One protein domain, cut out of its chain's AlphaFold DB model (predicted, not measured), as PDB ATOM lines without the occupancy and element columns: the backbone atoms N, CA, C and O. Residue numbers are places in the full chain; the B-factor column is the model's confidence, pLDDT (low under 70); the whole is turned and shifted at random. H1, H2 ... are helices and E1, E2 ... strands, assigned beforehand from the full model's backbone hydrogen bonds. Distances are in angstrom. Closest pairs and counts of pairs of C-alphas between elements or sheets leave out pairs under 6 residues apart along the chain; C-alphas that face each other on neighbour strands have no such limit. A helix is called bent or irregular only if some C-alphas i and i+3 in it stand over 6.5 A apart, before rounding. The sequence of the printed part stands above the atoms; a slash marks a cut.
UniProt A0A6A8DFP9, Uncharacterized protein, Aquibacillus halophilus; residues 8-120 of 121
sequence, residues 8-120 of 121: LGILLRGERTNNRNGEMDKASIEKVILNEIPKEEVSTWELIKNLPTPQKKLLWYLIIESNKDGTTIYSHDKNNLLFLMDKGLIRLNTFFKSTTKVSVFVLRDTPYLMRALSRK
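AT A GLANCE: This is residues 8 to 120 of the 121 residues of an uncharacterized protein of Aquibacillus halophilus (UniProt A0A6A8DFP9). An elongated body has a small three-stranded sheet with H4 and H5 over one face toward one end, and a cluster of the helices H1, H2, H3 and H6 toward the other. H4 joins the two parts, crossing over the sheet and touching H1 and H6, while the loop of residues 16 to 25 sticks out at the helical end. The printed part has 113 residues, with six named helices and three named strands in the order H1 H2 H3 H4 E1 H5 E2 E3 H6; the sheet runs E1 E3 E2, antiparallel, and the class is mostly helix. The whole is compact, with a radius of gyration of the C-alphas of 14.6 A and spans of 48 by 30 by 22 A.

HOW THE PARTS SIT: H1, residues 8 to 13, touches H4, residues 53 to 64, at a steep tilt of 41 degrees, opposite ways; their closest C-alphas, of Arg 13 and Lys 57, are 5.3 A apart. H2, residues 26 to 36, touches H6, residues 111 to 118, with the closest C-alphas, of Ile 33 and Ala 116, 6.2 A apart. H3, residues 39 to 49, only just touches H6, with 3 pairs of C-alphas within 8 A, the closest Glu 41 and Leu 113 at 6.8 A. H4 touches H6 with residues 63 to 64 alone, about perpendicular at 83 degrees; the closest C-alphas are those of Ile 63 and Ser 118, 6.6 A apart. E1, residues 71 to 74, is the antiparallel neighbour of E3, residues 102 to 106, with N 74 and O 102 within hydrogen-bond range at 2.8 A. E2, residues 90 to 92, forms a hairpin with E3, with N 105 and O 91 2.8 A apart. E1, H5, residues 78 to 86, and E2 form a split strand-helix-strand unit, two strands of one sheet joined through a helix with another strand, E3, between them in the sheet, and its crossover is right-handed. H4 and H5 are on the same face of the sheet, two layers, at heights of 10.1 A and 9.2 A; H4 runs across the strands, at 85 degrees to E3 on the local plane, and H5 along them, only just, at 27 degrees. In H1, H2, H4 and H6 every O i to N i+4 pair is within hydrogen-bond range; in H3 5 of 7 are, and in H5 2 of 5, beside 5 of 6 O i to N i+3 pairs.

IN THESE COORDINATES: H1 begins at C-alpha 8 (8.298, 2.326, -13.696). H2, H3 and H4 measure 15.6 A, 15.8 A and 16.4 A from first to last C-alpha, H5 12.9 A and E3 12.3 A. H3 and H5 are only just irregular: C-alphas 40 and 43 are 6.8 A apart, and C-alphas 80 and 83 are 7.0 A apart. H6 ends at C-alpha 118 (2.244, -3.626, -9.132).

THE WHOLE: The C-alphas farthest apart, of Arg 20 and Lys 97, are 48.7 A apart. The printed part has no cut, and the link from H1 to H2 is long, at 12 residues. The mean pLDDT of the printed part is 86.4; residues 8 to 26 and residue 120 are under 70.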
ATOM      1  N   LEU A   8       9.421   1.671 -14.368       64.12
ATOM      2  CA  LEU A   8       8.298   2.326 -13.696       64.12
ATOM      3  C   LEU A   8       8.714   2.955 -12.368       64.12
ATOM      4  O   LEU A   8       8.376   4.094 -12.058       64.12
ATOM      5  N   GLY A   9       9.483   2.206 -11.582       63.72
ATOM      6  CA  GLY A   9      10.017   2.699 -10.332       63.72
ATOM      7  C   GLY A   9      11.046   3.806 -10.549       63.72
ATOM      8  O   GLY A   9      11.136   4.688  -9.712       63.72
ATOM      9  N   ILE A  10      11.810   3.810 -11.646       65.81
ATOM     10  CA  ILE A  10      12.715   4.920 -11.994       65.81
ATOM     11  C   ILE A  10      11.908   6.181 -12.344       65.81
ATOM     12  O   ILE A  10      12.178   7.255 -11.801       65.81
ATOM     13  N   LEU A  11      10.860   6.027 -13.163       65.25
ATOM     14  CA  LEU A  11       9.928   7.096 -13.524       65.25
ATOM     15  C   LEU A  11       9.289   7.733 -12.282       65.25
ATOM     16  O   LEU A  11       9.253   8.956 -12.143       65.25
ATOM     17  N   LEU A  12       8.813   6.897 -11.360       64.19
ATOM     18  CA  LEU A  12       8.177   7.345 -10.126       64.19
ATOM     19  C   LEU A  12       9.205   7.871  -9.113       64.19
ATOM     20  O   LEU A  12       8.933   8.845  -8.421       64.19
ATOM     21  N   ARG A  13      10.429   7.338  -9.061       60.72
ATOM     22  CA  ARG A  13      11.500   7.872  -8.197       60.72
ATOM     23  C   ARG A  13      12.065   9.214  -8.672       60.72
ATOM     24  O   ARG A  13      12.807   9.831  -7.906       60.72
ATOM     25  N   GLY A  14      11.712   9.678  -9.875       54.34
ATOM     26  CA  GLY A  14      12.217  10.931 -10.444       54.34
ATOM     27  C   GLY A  14      13.724  10.899 -10.718       54.34
ATOM     28  O   GLY A  14      14.372  11.943 -10.733       54.34
ATOM     29  N   GLU A  15      14.292   9.706 -10.882       61.16
ATOM     30  CA  GLU A  15      15.716   9.502 -11.140       61.16
ATOM     31  C   GLU A  15      15.978   9.633 -12.649       61.16
ATOM     32  O   GLU A  15      15.260   9.053 -13.463       61.16
ATOM     33  N   ARG A  16      16.994  10.417 -13.046       50.78
ATOM     34  CA  ARG A  16      17.437  10.479 -14.450       50.78
ATOM     35  C   ARG A  16      18.119   9.157 -14.808       50.78
ATOM     36  O   ARG A  16      19.113   8.791 -14.184       50.78
ATOM     37  N   THR A  17      17.618   8.457 -15.823       51.84
ATOM     38  CA  THR A  17      18.309   7.311 -16.419       51.84
ATOM     39  C   THR A  17      19.523   7.812 -17.201       51.84
ATOM     40  O   THR A  17      19.393   8.621 -18.111       51.84
ATOM     41  N   ASN A  18      20.720   7.342 -16.850       48.00
ATOM     42  CA  ASN A  18      21.965   7.685 -17.551       48.00
ATOM     43  C   ASN A  18      22.485   6.485 -18.366       48.00
ATOM     44  O   ASN A  18      23.676   6.191 -18.357       48.00
ATOM     45  N   ASN A  19      21.582   5.736 -19.014       49.75
ATOM     46  CA  ASN A  19      21.920   4.486 -19.699       49.75
ATOM     47  C   ASN A  19      21.495   4.518 -21.170       49.75
ATOM     48  O   ASN A  19      20.308   4.515 -21.482       49.75
ATOM     49  N   ARG A  20      22.489   4.478 -22.065       48.47
ATOM     50  CA  ARG A  20      22.354   4.558 -23.533       48.47
ATOM     51  C   ARG A  20      21.661   3.352 -24.199       48.47
ATOM     52  O   ARG A  20      21.500   3.370 -25.407       48.47
ATOM     53  N   ASN A  21      21.220   2.346 -23.433       46.84
ATOM     54  CA  ASN A  21      20.556   1.128 -23.937       46.84
ATOM     55  C   ASN A  21      19.214   0.814 -23.223       46.84
ATOM     56  O   ASN A  21      18.756  -0.323 -23.270       46.84
ATOM     57  N   GLY A  22      18.617   1.776 -22.505       45.16
ATOM     58  CA  GLY A  22      17.432   1.562 -21.650       45.16
ATOM     59  C   GLY A  22      16.310   2.585 -21.843       45.16
ATOM     60  O   GLY A  22      15.544   2.834 -20.917       45.16
ATOM     61  N   GLU A  23      16.238   3.217 -23.014       45.88
ATOM     62  CA  GLU A  23      15.078   4.007 -23.436       45.88
ATOM     63  C   GLU A  23      13.971   3.067 -23.924       45.88
ATOM     64  O   GLU A  23      13.613   3.040 -25.099       45.88
ATOM     65  N   MET A  24      13.361   2.306 -23.018       52.59
ATOM     66  CA  MET A  24      11.927   2.140 -23.192       52.59
ATOM     67  C   MET A  24      11.346   3.514 -22.856       52.59
ATOM     68  O   MET A  24      11.310   3.915 -21.692       52.59
ATOM     69  N   ASP A  25      11.053   4.290 -23.903       66.81
ATOM     70  CA  ASP A  25      10.698   5.706 -23.807       66.81
ATOM     71  C   ASP A  25       9.654   5.911 -22.696       66.81
ATOM     72  O   ASP A  25       8.720   5.119 -22.540       66.81
ATOM     73  N   LYS A  26       9.794   6.974 -21.904       67.44
ATOM     74  CA  LYS A  26       8.801   7.365 -20.896       67.44
ATOM     75  C   LYS A  26       7.394   7.398 -21.507       67.44
ATOM     76  O   LYS A  26       6.441   6.963 -20.860       67.44
ATOM     77  N   ALA A  27       7.297   7.815 -22.772       71.06
ATOM     78  CA  ALA A  27       6.072   7.770 -23.561       71.06
ATOM     79  C   ALA A  27       5.544   6.340 -23.794       71.06
ATOM     80  O   ALA A  27       4.336   6.115 -23.784       71.06
ATOM     81  N   SER A  28       6.425   5.350 -23.951       77.06
ATOM     82  CA  SER A  28       6.058   3.935 -24.092       77.06
ATOM     83  C   SER A  28       5.509   3.355 -22.789       77.06
ATOM     84  O   SER A  28       4.499   2.655 -22.811       77.06
ATOM     85  N   ILE A  29       6.114   3.679 -21.643       77.12
ATOM     86  CA  ILE A  29       5.609   3.254 -20.326       77.12
ATOM     87  C   ILE A  29       4.238   3.862 -20.047       77.12
ATOM     88  O   ILE A  29       3.321   3.167 -19.610       77.12
ATOM     89  N   GLU A  30       4.107   5.157 -20.312       83.94
ATOM     90  CA  GLU A  30       2.853   5.878 -20.161       83.94
ATOM     91  C   GLU A  30       1.763   5.287 -21.051       83.94
ATOM     92  O   GLU A  30       0.681   4.976 -20.562       83.94
ATOM     93  N   LYS A  31       2.068   5.027 -22.325       86.56
ATOM     94  CA  LYS A  31       1.137   4.379 -23.251       86.56
ATOM     95  C   LYS A  31       0.702   2.997 -22.762       86.56
ATOM     96  O   LYS A  31      -0.471   2.662 -22.881       86.56
ATOM     97  N   VAL A  32       1.614   2.204 -22.193       85.56
ATOM     98  CA  VAL A  32       1.270   0.895 -21.612       85.56
ATOM     99  C   VAL A  32       0.307   1.055 -20.439       85.56
ATOM    100  O   VAL A  32      -0.730   0.403 -20.436       85.56
ATOM    101  N   ILE A  33       0.591   1.946 -19.482       87.50
ATOM    102  CA  ILE A  33      -0.310   2.179 -18.341       87.50
ATOM    103  C   ILE A  33      -1.679   2.667 -18.822       87.50
ATOM    104  O   ILE A  33      -2.696   2.120 -18.409       87.50
ATOM    105  N   LEU A  34      -1.714   3.664 -19.709       89.75
ATOM    106  CA  LEU A  34      -2.958   4.251 -20.212       89.75
ATOM    107  C   LEU A  34      -3.818   3.250 -20.995       89.75
ATOM    108  O   LEU A  34      -5.034   3.397 -21.023       89.75
ATOM    109  N   ASN A  35      -3.210   2.223 -21.592       91.06
ATOM    110  CA  ASN A  35      -3.936   1.134 -22.247       91.06
ATOM    111  C   ASN A  35      -4.460   0.073 -21.261       91.06
ATOM    112  O   ASN A  35      -5.333  -0.712 -21.626       91.06
ATOM    113  N   GLU A  36      -3.924   0.004 -20.039       89.56
ATOM    114  CA  GLU A  36      -4.287  -1.001 -19.027       89.56
ATOM    115  C   GLU A  36      -5.327  -0.512 -18.010       89.56
ATOM    116  O   GLU A  36      -5.910  -1.333 -17.290       89.56
ATOM    117  N   ILE A  37      -5.558   0.799 -17.932       93.06
ATOM    118  CA  ILE A  37      -6.474   1.410 -16.965       93.06
ATOM    119  C   ILE A  37      -7.733   1.959 -17.650       93.06
ATOM    120  O   ILE A  37      -7.665   2.441 -18.782       93.06
ATOM    121  N   PRO A  38      -8.897   1.909 -16.985       96.38
ATOM    122  CA  PRO A  38     -10.115   2.513 -17.500       96.38
ATOM    123  C   PRO A  38     -10.047   4.045 -17.365       96.38
ATOM    124  O   PRO A  38      -9.240   4.590 -16.604       96.38
ATOM    125  N   LYS A  39     -10.890   4.763 -18.122       94.50
ATOM    126  CA  LYS A  39     -10.833   6.235 -18.233       94.50
ATOM    127  C   LYS A  39     -11.005   6.934 -16.885       94.50
ATOM    128  O   LYS A  39     -10.399   7.974 -16.650       94.50
ATOM    129  N   GLU A  40     -11.792   6.338 -16.002       95.62
ATOM    130  CA  GLU A  40     -12.101   6.821 -14.660       95.62
ATOM    131  C   GLU A  40     -10.858   6.867 -13.755       95.62
ATOM    132  O   GLU A  40     -10.817   7.640 -12.804       95.62
ATOM    133  N   GLU A  41      -9.818   6.084 -14.060       96.44
ATOM    134  CA  GLU A  41      -8.576   6.039 -13.279       96.44
ATOM    135  C   GLU A  41      -7.454   6.912 -13.864       96.44
ATOM    136  O   GLU A  41      -6.428   7.131 -13.212       96.44
ATOM    137  N   VAL A  42      -7.646   7.461 -15.070       95.25
ATOM    138  CA  VAL A  42      -6.646   8.301 -15.750       95.25
ATOM    139  C   VAL A  42      -6.340   9.559 -14.938       95.25
ATOM    140  O   VAL A  42      -5.179   9.935 -14.811       95.25
ATOM    141  N   SER A  43      -7.341  10.181 -14.308       95.62
ATOM    142  CA  SER A  43      -7.119  11.353 -13.449       95.62
ATOM    143  C   SER A  43      -6.211  11.041 -12.255       95.62
ATOM    144  O   SER A  43      -5.389  11.871 -11.869       95.62
ATOM    145  N   THR A  44      -6.310   9.835 -11.694       96.38
ATOM    146  CA  THR A  44      -5.432   9.387 -10.607       96.38
ATOM    147  C   THR A  44      -4.015   9.140 -11.114       96.38
ATOM    148  O   THR A  44      -3.050   9.489 -10.435       96.38
ATOM    149  N   TRP A  45      -3.856   8.614 -12.330       95.00
ATOM    150  CA  TRP A  45      -2.542   8.510 -12.967       95.00
ATOM    151  C   TRP A  45      -1.889   9.886 -13.174       95.00
ATOM    152  O   TRP A  45      -0.733  10.087 -12.790       95.00
ATOM    153  N   GLU A  46      -2.637  10.861 -13.696       94.06
ATOM    154  CA  GLU A  46      -2.170  12.244 -13.842       94.06
ATOM    155  C   GLU A  46      -1.770  12.863 -12.497       94.06
ATOM    156  O   GLU A  46      -0.729  13.517 -12.383       94.06
ATOM    157  N   LEU A  47      -2.551  12.605 -11.446       95.12
ATOM    158  CA  LEU A  47      -2.240  13.045 -10.089       95.12
ATOM    159  C   LEU A  47      -0.892  12.485  -9.616       95.12
ATOM    160  O   LEU A  47      -0.042  13.241  -9.147       95.12
ATOM    161  N   ILE A  48      -0.664  11.179  -9.796       94.31
ATOM    162  CA  ILE A  48       0.585  10.500  -9.418       94.31
ATOM    163  C   ILE A  48       1.781  11.081 -10.180       94.31
ATOM    164  O   ILE A  48       2.829  11.344  -9.578       94.31
ATOM    165  N   LYS A  49       1.637  11.339 -11.486       90.75
ATOM    166  CA  LYS A  49       2.695  11.952 -12.309       90.75
ATOM    167  C   LYS A  49       3.116  13.327 -11.797       90.75
ATOM    168  O   LYS A  49       4.296  13.667 -11.903       90.75
ATOM    169  N   ASN A  50       2.199  14.076 -11.197       92.50
ATOM    170  CA  ASN A  50       2.446  15.428 -10.699       92.50
ATOM    171  C   ASN A  50       2.858  15.488  -9.219       92.50
ATOM    172  O   ASN A  50       3.153  16.565  -8.706       92.50
ATOM    173  N   LEU A  51       2.946  14.347  -8.529       93.25
ATOM    174  CA  LEU A  51       3.414  14.313  -7.145       93.25
ATOM    175  C   LEU A  51       4.869  14.812  -7.014       93.25
ATOM    176  O   LEU A  51       5.718  14.496  -7.863       93.25
ATOM    177  N   PRO A  52       5.201  15.499  -5.905       93.75
ATOM    178  CA  PRO A  52       6.586  15.762  -5.534       93.75
ATOM    179  C   PRO A  52       7.389  14.462  -5.432       93.75
ATOM    180  O   PRO A  52       6.877  13.440  -4.971       93.75
ATOM    181  N   THR A  53       8.671  14.500  -5.796       91.75
ATOM    182  CA  THR A  53       9.544  13.314  -5.792       91.75
ATOM    183  C   THR A  53       9.521  12.529  -4.471       91.75
ATOM    184  O   THR A  53       9.361  11.309  -4.535       91.75
ATOM    185  N   PRO A  54       9.595  13.152  -3.273       93.38
ATOM    186  CA  PRO A  54       9.504  12.408  -2.013       93.38
ATOM    187  C   PRO A  54       8.181  11.644  -1.861       93.38
ATOM    188  O   PRO A  54       8.166  10.509  -1.394       93.38
ATOM    189  N   GLN A  55       7.081  12.239  -2.325       95.94
ATOM    190  CA  GLN A  55       5.742  11.658  -2.243       95.94
ATOM    191  C   GLN A  55       5.559  10.516  -3.242       95.94
ATOM    192  O   GLN A  55       4.977   9.492  -2.897       95.94
ATOM    193  N   LYS A  56       6.134  10.628  -4.447       94.50
ATOM    194  CA  LYS A  56       6.177   9.502  -5.390       94.50
ATOM    195  C   LYS A  56       6.978   8.331  -4.840       94.50
ATOM    196  O   LYS A  56       6.539   7.193  -4.962       94.50
ATOM    197  N   LYS A  57       8.133   8.599  -4.217       93.44
ATOM    198  CA  LYS A  57       8.962   7.564  -3.580       93.44
ATOM    199  C   LYS A  57       8.196   6.847  -2.474       93.44
ATOM    200  O   LYS A  57       8.204   5.620  -2.440       93.44
ATOM    201  N   LEU A  58       7.505   7.601  -1.620       95.62
ATOM    202  CA  LEU A  58       6.667   7.044  -0.563       95.62
ATOM    203  C   LEU A  58       5.508   6.217  -1.131       95.62
ATOM    204  O   LEU A  58       5.316   5.083  -0.711       95.62
ATOM    205  N   LEU A  59       4.771   6.741  -2.112       96.00
ATOM    206  CA  LEU A  59       3.680   6.007  -2.752       96.00
ATOM    207  C   LEU A  59       4.184   4.717  -3.402       96.00
ATOM    208  O   LEU A  59       3.582   3.666  -3.225       96.00
ATOM    209  N   TRP A  60       5.306   4.780  -4.117       93.69
ATOM    210  CA  TRP A  60       5.907   3.614  -4.755       93.69
ATOM    211  C   TRP A  60       6.335   2.555  -3.740       93.69
ATOM    212  O   TRP A  60       6.079   1.372  -3.944       93.69
ATOM    213  N   TYR A  61       6.926   2.979  -2.621       93.94
ATOM    214  CA  TYR A  61       7.213   2.090  -1.499       93.94
ATOM    215  C   TYR A  61       5.936   1.401  -0.994       93.94
ATOM    216  O   TYR A  61       5.901   0.177  -0.902       93.94
ATOM    217  N   LEU A  62       4.860   2.157  -0.758       95.69
ATOM    218  CA  LEU A  62       3.585   1.599  -0.301       95.69
ATOM    219  C   LEU A  62       2.964   0.631  -1.322       95.69
ATOM    220  O   LEU A  62       2.413  -0.388  -0.918       95.69
ATOM    221  N   ILE A  63       3.068   0.915  -2.624       94.31
ATOM    222  CA  ILE A  63       2.598   0.026  -3.699       94.31
ATOM    223  C   ILE A  63       3.365  -1.301  -3.666       94.31
ATOM    224  O   ILE A  63       2.743  -2.359  -3.714       94.31
ATOM    225  N   ILE A  64       4.696  -1.262  -3.543       92.44
ATOM    226  CA  ILE A  64       5.538  -2.472  -3.506       92.44
ATOM    227  C   ILE A  64       5.234  -3.338  -2.280       92.44
ATOM    228  O   ILE A  64       5.190  -4.567  -2.386       92.44
ATOM    229  N   GLU A  65       5.046  -2.704  -1.125       94.50
ATOM    230  CA  GLU A  65       4.775  -3.388   0.143       94.50
ATOM    231  C   GLU A  65       3.305  -3.803   0.299       94.50
ATOM    232  O   GLU A  65       2.936  -4.431   1.295       94.50
ATOM    233  N   SER A  66       2.439  -3.439  -0.648       95.00
ATOM    234  CA  SER A  66       1.031  -3.819  -0.615       95.00
ATOM    235  C   SER A  66       0.811  -5.247  -1.093       95.00
ATOM    236  O   SER A  66       1.481  -5.762  -1.990       95.00
ATOM    237  N   ASN A  67      -0.181  -5.896  -0.493       93.31
ATOM    238  CA  ASN A  67      -0.682  -7.179  -0.960       93.31
ATOM    239  C   ASN A  67      -1.548  -7.020  -2.232       93.31
ATOM    240  O   ASN A  67      -1.736  -5.922  -2.760       93.31
ATOM    241  N   LYS A  68      -2.115  -8.134  -2.717       87.81
ATOM    242  CA  LYS A  68      -2.985  -8.159  -3.909       87.81
ATOM    243  C   LYS A  68      -4.247  -7.295  -3.772       87.81
ATOM    244  O   LYS A  68      -4.797  -6.886  -4.790       87.81
ATOM    245  N   ASP A  69      -4.655  -6.997  -2.541       88.69
ATOM    246  CA  ASP A  69      -5.820  -6.169  -2.210       88.69
ATOM    247  C   ASP A  69      -5.447  -4.690  -2.004       88.69
ATOM    248  O   ASP A  69      -6.258  -3.902  -1.518       88.69
ATOM    249  N   GLY A  70      -4.205  -4.301  -2.312       93.38
ATOM    250  CA  GLY A  70      -3.732  -2.930  -2.133       93.38
ATOM    251  C   GLY A  70      -3.631  -2.515  -0.667       93.38
ATOM    252  O   GLY A  70      -3.819  -1.348  -0.349       93.38
ATOM    253  N   THR A  71      -3.386  -3.453   0.250       96.31
ATOM    254  CA  THR A  71      -3.237  -3.162   1.681       96.31
ATOM    255  C   THR A  71      -1.806  -3.408   2.138       96.31
ATOM    256  O   THR A  71      -1.226  -4.450   1.830       96.31
ATOM    257  N   THR A  72      -1.253  -2.484   2.925       96.75
ATOM    258  CA  THR A  72       0.070  -2.628   3.549       96.75
ATOM    259  C   THR A  72       0.084  -2.140   4.999       96.75
ATOM    260  O   THR A  72      -0.847  -1.469   5.455       96.75
ATOM    261  N   ILE A  73       1.137  -2.497   5.741       97.00
ATOM    262  CA  ILE A  73       1.408  -2.011   7.097       97.00
ATOM    263  C   ILE A  73       2.592  -1.049   7.033       97.00
ATOM    264  O   ILE A  73       3.698  -1.431   6.668       97.00
ATOM    265  N   TYR A  74       2.367   0.188   7.460       96.50
ATOM    266  CA  TYR A  74       3.378   1.228   7.549       96.50
ATOM    267  C   TYR A  74       3.816   1.419   9.004       96.50
ATOM    268  O   TYR A  74       2.984   1.610   9.893       96.50
ATOM    269  N   SER A  75       5.123   1.353   9.251       93.62
ATOM    270  CA  SER A  75       5.714   1.413  10.598       93.62
ATOM    271  C   SER A  75       6.541   2.671  10.874       93.62
ATOM    272  O   SER A  75       7.226   2.727  11.891       93.62
ATOM    273  N   HIS A  76       6.529   3.658   9.975       92.25
ATOM    274  CA  HIS A  76       7.191   4.948  10.201       92.25
ATOM    275  C   HIS A  76       6.174   6.020  10.619       92.25
ATOM    276  O   HIS A  76       4.994   5.727  10.815       92.25
ATOM    277  N   ASP A  77       6.629   7.270  10.753       91.69
ATOM    278  CA  ASP A  77       5.778   8.386  11.165       91.69
ATOM    279  C   ASP A  77       4.570   8.561  10.229       91.69
ATOM    280  O   ASP A  77       4.706   8.866   9.041       91.69
ATOM    281  N   LYS A  78       3.371   8.408  10.803       90.19
ATOM    282  CA  LYS A  78       2.079   8.600  10.142       90.19
ATOM    283  C   LYS A  78       1.959   9.977   9.484       90.19
ATOM    284  O   LYS A  78       1.259  10.090   8.481       90.19
ATOM    285  N   ASN A  79       2.642  11.003   9.990       92.75
ATOM    286  CA  ASN A  79       2.618  12.342   9.399       92.75
ATOM    287  C   ASN A  79       3.116  12.354   7.947       92.75
ATOM    288  O   ASN A  79       2.617  13.130   7.134       92.75
ATOM    289  N   ASN A  80       4.010  11.430   7.578       93.94
ATOM    290  CA  ASN A  80       4.480  11.286   6.199       93.94
ATOM    291  C   ASN A  80       3.353  10.904   5.226       93.94
ATOM    292  O   ASN A  80       3.436  11.197   4.036       93.94
ATOM    293  N   LEU A  81       2.294  10.262   5.727       96.25
ATOM    294  CA  LEU A  81       1.158   9.803   4.932       96.25
ATOM    295  C   LEU A  81       0.148  10.918   4.639       96.25
ATOM    296  O   LEU A  81      -0.643  10.772   3.711       96.25
ATOM    297  N   LEU A  82       0.165  12.025   5.392       96.69
ATOM    298  CA  LEU A  82      -0.873  13.063   5.325       96.69
ATOM    299  C   LEU A  82      -1.050  13.630   3.916       96.69
ATOM    300  O   LEU A  82      -2.178  13.798   3.466       96.69
ATOM    301  N   PHE A  83       0.048  13.857   3.193       97.12
ATOM    302  CA  PHE A  83      -0.013  14.368   1.826       97.12
ATOM    303  C   PHE A  83      -0.707  13.384   0.875       97.12
ATOM    304  O   PHE A  83      -1.589  13.764   0.112       97.12
ATOM    305  N   LEU A  84      -0.335  12.102   0.920       97.25
ATOM    306  CA  LEU A  84      -0.955  11.082   0.069       97.25
ATOM    307  C   LEU A  84      -2.418  10.823   0.464       97.25
ATOM    308  O   LEU A  84      -3.232  10.503  -0.403       97.25
ATOM    309  N   MET A  85      -2.753  10.980   1.750       96.75
ATOM    310  CA  MET A  85      -4.126  10.906   2.255       96.75
ATOM    311  C   MET A  85      -4.983  12.074   1.754       96.75
ATOM    312  O   MET A  85      -6.088  11.835   1.279       96.75
ATOM    313  N   ASP A  86      -4.470  13.308   1.806       97.06
ATOM    314  CA  ASP A  86      -5.132  14.510   1.264       97.06
ATOM    315  C   ASP A  86      -5.438  14.354  -0.231       97.06
ATOM    316  O   ASP A  86      -6.525  14.675  -0.702       97.06
ATOM    317  N   LYS A  87      -4.499  13.765  -0.977       96.50
ATOM    318  CA  LYS A  87      -4.667  13.458  -2.402       96.50
ATOM    319  C   LYS A  87      -5.567  12.254  -2.686       96.50
ATOM    320  O   LYS A  87      -5.746  11.911  -3.849       96.50
ATOM    321  N   GLY A  88      -6.112  11.595  -1.663       96.56
ATOM    322  CA  GLY A  88      -6.980  10.425  -1.820       96.56
ATOM    323  C   GLY A  88      -6.280   9.187  -2.391       96.56
ATOM    324  O   GLY A  88      -6.944   8.205  -2.711       96.56
ATOM    325  N   LEU A  89      -4.948   9.206  -2.502       97.44
ATOM    326  CA  LEU A  89      -4.152   8.106  -3.057       97.44
ATOM    327  C   LEU A  89      -3.999   6.954  -2.066       97.44
ATOM    328  O   LEU A  89      -3.756   5.815  -2.464       97.44
ATOM    329  N   ILE A  90      -4.141   7.251  -0.776       97.62
ATOM    330  CA  ILE A  90      -4.150   6.260   0.292       97.62
ATOM    331  C   ILE A  90      -5.244   6.574   1.317       97.62
ATOM    332  O   ILE A  90      -5.639   7.726   1.495       97.62
ATOM    333  N   ARG A  91      -5.709   5.554   2.041       96.88
ATOM    334  CA  ARG A  91      -6.629   5.699   3.179       96.88
ATOM    335  C   ARG A  91      -6.192   4.820   4.339       96.88
ATOM    336  O   ARG A  91      -5.740   3.700   4.131       96.88
ATOM    337  N   LEU A  92      -6.364   5.295   5.568       95.69
ATOM    338  CA  LEU A  92      -6.109   4.470   6.748       95.69
ATOM    339  C   LEU A  92      -7.151   3.354   6.853       95.69
ATOM    340  O   LEU A  92      -8.344   3.580   6.645       95.69
ATOM    341  N   ASN A  93      -6.704   2.167   7.237       95.25
ATOM    342  CA  ASN A  93      -7.581   1.087   7.651       95.25
ATOM    343  C   ASN A  93      -7.887   1.230   9.147       95.25
ATOM    344  O   ASN A  93      -7.103   0.820  10.001       95.25
ATOM    345  N   THR A  94      -9.040   1.814   9.463       92.69
ATOM    346  CA  THR A  94      -9.478   2.094  10.841       92.69
ATOM    347  C   THR A  94      -9.767   0.840  11.668       92.69
ATOM    348  O   THR A  94      -9.838   0.926  12.891       92.69
ATOM    349  N   PHE A  95      -9.920  -0.324  11.033       92.56
ATOM    350  CA  PHE A  95     -10.144  -1.593  11.731       92.56
ATOM    351  C   PHE A  95      -8.850  -2.211  12.270       92.56
ATOM    352  O   PHE A  95      -8.893  -3.078  13.142       92.56
ATOM    353  N   PHE A  96      -7.695  -1.762  11.777       93.62
ATOM    354  CA  PHE A  96      -6.403  -2.225  12.254       93.62
ATOM    355  C   PHE A  96      -6.014  -1.504  13.546       93.62
ATOM    356  O   PHE A  96      -5.816  -0.289  13.563       93.62
ATOM    357  N   LYS A  97      -5.880  -2.265  14.635       91.44
ATOM    358  CA  LYS A  97      -5.518  -1.741  15.956       91.44
ATOM    359  C   LYS A  97      -4.049  -2.029  16.247       91.44
ATOM    360  O   LYS A  97      -3.672  -3.170  16.495       91.44
ATOM    361  N   SER A  98      -3.223  -0.990  16.231       91.94
ATOM    362  CA  SER A  98      -1.830  -1.044  16.675       91.94
ATOM    363  C   SER A  98      -1.404   0.321  17.208       91.94
ATOM    364  O   SER A  98      -1.867   1.353  16.730       91.94
ATOM    365  N   THR A  99      -0.534   0.321  18.216       84.50
ATOM    366  CA  THR A  99       0.030   1.536  18.821       84.50
ATOM    367  C   THR A  99       1.210   2.097  18.033       84.50
ATOM    368  O   THR A  99       1.489   3.287  18.122       84.50
ATOM    369  N   THR A 100       1.905   1.258  17.261       88.62
ATOM    370  CA  THR A 100       3.182   1.604  16.611       88.62
ATOM    371  C   THR A 100       3.148   1.503  15.091       88.62
ATOM    372  O   THR A 100       4.090   1.928  14.427       88.62
ATOM    373  N   LYS A 101       2.087   0.929  14.520       94.12
ATOM    374  CA  LYS A 101       1.946   0.721  13.078       94.12
ATOM    375  C   LYS A 101       0.567   1.151  12.613       94.12
ATOM    376  O   LYS A 101      -0.400   1.097  13.368       94.12
ATOM    377  N   VAL A 102       0.459   1.505  11.341       95.56
ATOM    378  CA  VAL A 102      -0.824   1.797  10.702       95.56
ATOM    379  C   VAL A 102      -1.008   0.906   9.487       95.56
ATOM    380  O   VAL A 102      -0.076   0.689   8.719       95.56
ATOM    381  N   SER A 103      -2.215   0.376   9.308       96.75
ATOM    382  CA  SER A 103      -2.587  -0.289   8.062       96.75
ATOM    383  C   SER A 103      -3.184   0.742   7.114       96.75
ATOM    384  O   SER A 103      -3.927   1.634   7.534       96.75
ATOM    385  N   VAL A 104      -2.826   0.636   5.839       97.44
ATOM    386  CA  VAL A 104      -3.174   1.608   4.808       97.44
ATOM    387  C   VAL A 104      -3.686   0.868   3.576       97.44
ATOM    388  O   VAL A 104      -3.059  -0.091   3.128       97.44
ATOM    389  N   PHE A 105      -4.807   1.335   3.034       97.81
ATOM    390  CA  PHE A 105      -5.279   1.009   1.694       97.81
ATOM    391  C   PHE A 105      -4.620   1.951   0.687       97.81
ATOM    392  O   PHE A 105      -4.710   3.170   0.835       97.81
ATOM    393  N   VAL A 106      -3.987   1.398  -0.335       97.38
ATOM    394  CA  VAL A 106      -3.228   2.100  -1.369       97.38
ATOM    395  C   VAL A 106      -3.996   1.999  -2.678       97.38
ATOM    396  O   VAL A 106      -4.331   0.899  -3.108       97.38
ATOM    397  N   LEU A 107      -4.298   3.146  -3.296       96.06
ATOM    398  CA  LEU A 107      -5.012   3.234  -4.576       96.06
ATOM    399  C   LEU A 107      -6.334   2.443  -4.602       96.06
ATOM    400  O   LEU A 107      -6.697   1.838  -5.608       96.06
ATOM    401  N   ARG A 108      -7.063   2.455  -3.475       93.44
ATOM    402  CA  ARG A 108      -8.271   1.641  -3.252       93.44
ATOM    403  C   ARG A 108      -9.349   1.845  -4.315       93.44
ATOM    404  O   ARG A 108      -9.988   0.881  -4.721       93.44
ATOM    405  N   ASP A 109      -9.533   3.091  -4.738       93.69
ATOM    406  CA  ASP A 109     -10.576   3.472  -5.692       93.69
ATOM    407  C   ASP A 109     -10.086   3.361  -7.153       93.69
ATOM    408  O   ASP A 109     -10.853   3.610  -8.076       93.69
ATOM    409  N   THR A 110      -8.825   2.958  -7.369       95.50
ATOM    410  CA  THR A 110      -8.213   2.771  -8.696       95.50
ATOM    411  C   THR A 110      -7.497   1.415  -8.813       95.50
ATOM    412  O   THR A 110      -6.259   1.348  -8.878       95.50
ATOM    413  N   PRO A 111      -8.243   0.294  -8.761       94.12
ATOM    414  CA  PRO A 111      -7.670  -1.048  -8.727       94.12
ATOM    415  C   PRO A 111      -6.960  -1.458 -10.024       94.12
ATOM    416  O   PRO A 111      -6.055  -2.296  -9.975       94.12
ATOM    417  N   TYR A 112      -7.336  -0.921 -11.190       93.94
ATOM    418  CA  TYR A 112      -6.644  -1.252 -12.442       93.94
ATOM    419  C   TYR A 112      -5.254  -0.619 -12.476       93.94
ATOM    420  O   TYR A 112      -4.283  -1.305 -12.790       93.94
ATOM    421  N   LEU A 113      -5.146   0.633 -12.040       93.50
ATOM    422  CA  LEU A 113      -3.905   1.363 -11.872       93.50
ATOM    423  C   LEU A 113      -3.027   0.696 -10.822       93.50
ATOM    424  O   LEU A 113      -1.863   0.431 -11.099       93.50
ATOM    425  N   MET A 114      -3.580   0.318  -9.665       93.38
ATOM    426  CA  MET A 114      -2.830  -0.445  -8.665       93.38
ATOM    427  C   MET A 114      -2.207  -1.704  -9.284       93.38
ATOM    428  O   MET A 114      -1.014  -1.953  -9.114       93.38
ATOM    429  N   ARG A 115      -2.972  -2.470 -10.074       90.56
ATOM    430  CA  ARG A 115      -2.458  -3.659 -10.773       90.56
ATOM    431  C   ARG A 115      -1.388  -3.316 -11.808       90.56
ATOM    432  O   ARG A 115      -0.356  -3.983 -11.815       90.56
ATOM    433  N   ALA A 116      -1.608  -2.307 -12.648       89.62
ATOM    434  CA  ALA A 116      -0.647  -1.877 -13.665       89.62
ATOM    435  C   ALA A 116       0.698  -1.472 -13.034       89.62
ATOM    436  O   ALA A 116       1.767  -1.859 -13.510       89.62
ATOM    437  N   LEU A 117       0.647  -0.764 -11.901       88.50
ATOM    438  CA  LEU A 117       1.828  -0.341 -11.149       88.50
ATOM    439  C   LEU A 117       2.507  -1.512 -10.411       88.50
ATOM    440  O   LEU A 117       3.732  -1.541 -10.315       88.50
ATOM    441  N   SER A 118       1.737  -2.496  -9.934       86.38
ATOM    442  CA  SER A 118       2.244  -3.626  -9.132       86.38
ATOM    443  C   SER A 118       2.792  -4.800  -9.952       86.38
ATOM    444  O   SER A 118       3.620  -5.559  -9.453       86.38
ATOM    445  N   ARG A 119       2.338  -4.985 -11.202       74.19
ATOM    446  CA  ARG A 119       2.722  -6.119 -12.074       74.19
ATOM    447  C   ARG A 119       4.199  -6.144 -12.456       74.19
ATOM    448  O   ARG A 119       4.692  -7.190 -12.858       74.19
ATOM    449  N   LYS A 120       4.904  -5.019 -12.353       59.16
ATOM    450  CA  LYS A 120       6.313  -4.906 -12.752       59.16
ATOM    451  C   LYS A 120       7.263  -5.119 -11.567       59.16
ATOM    452  O   LYS A 120       8.162  -4.303 -11.366       59.16
TER     453      LYS A 120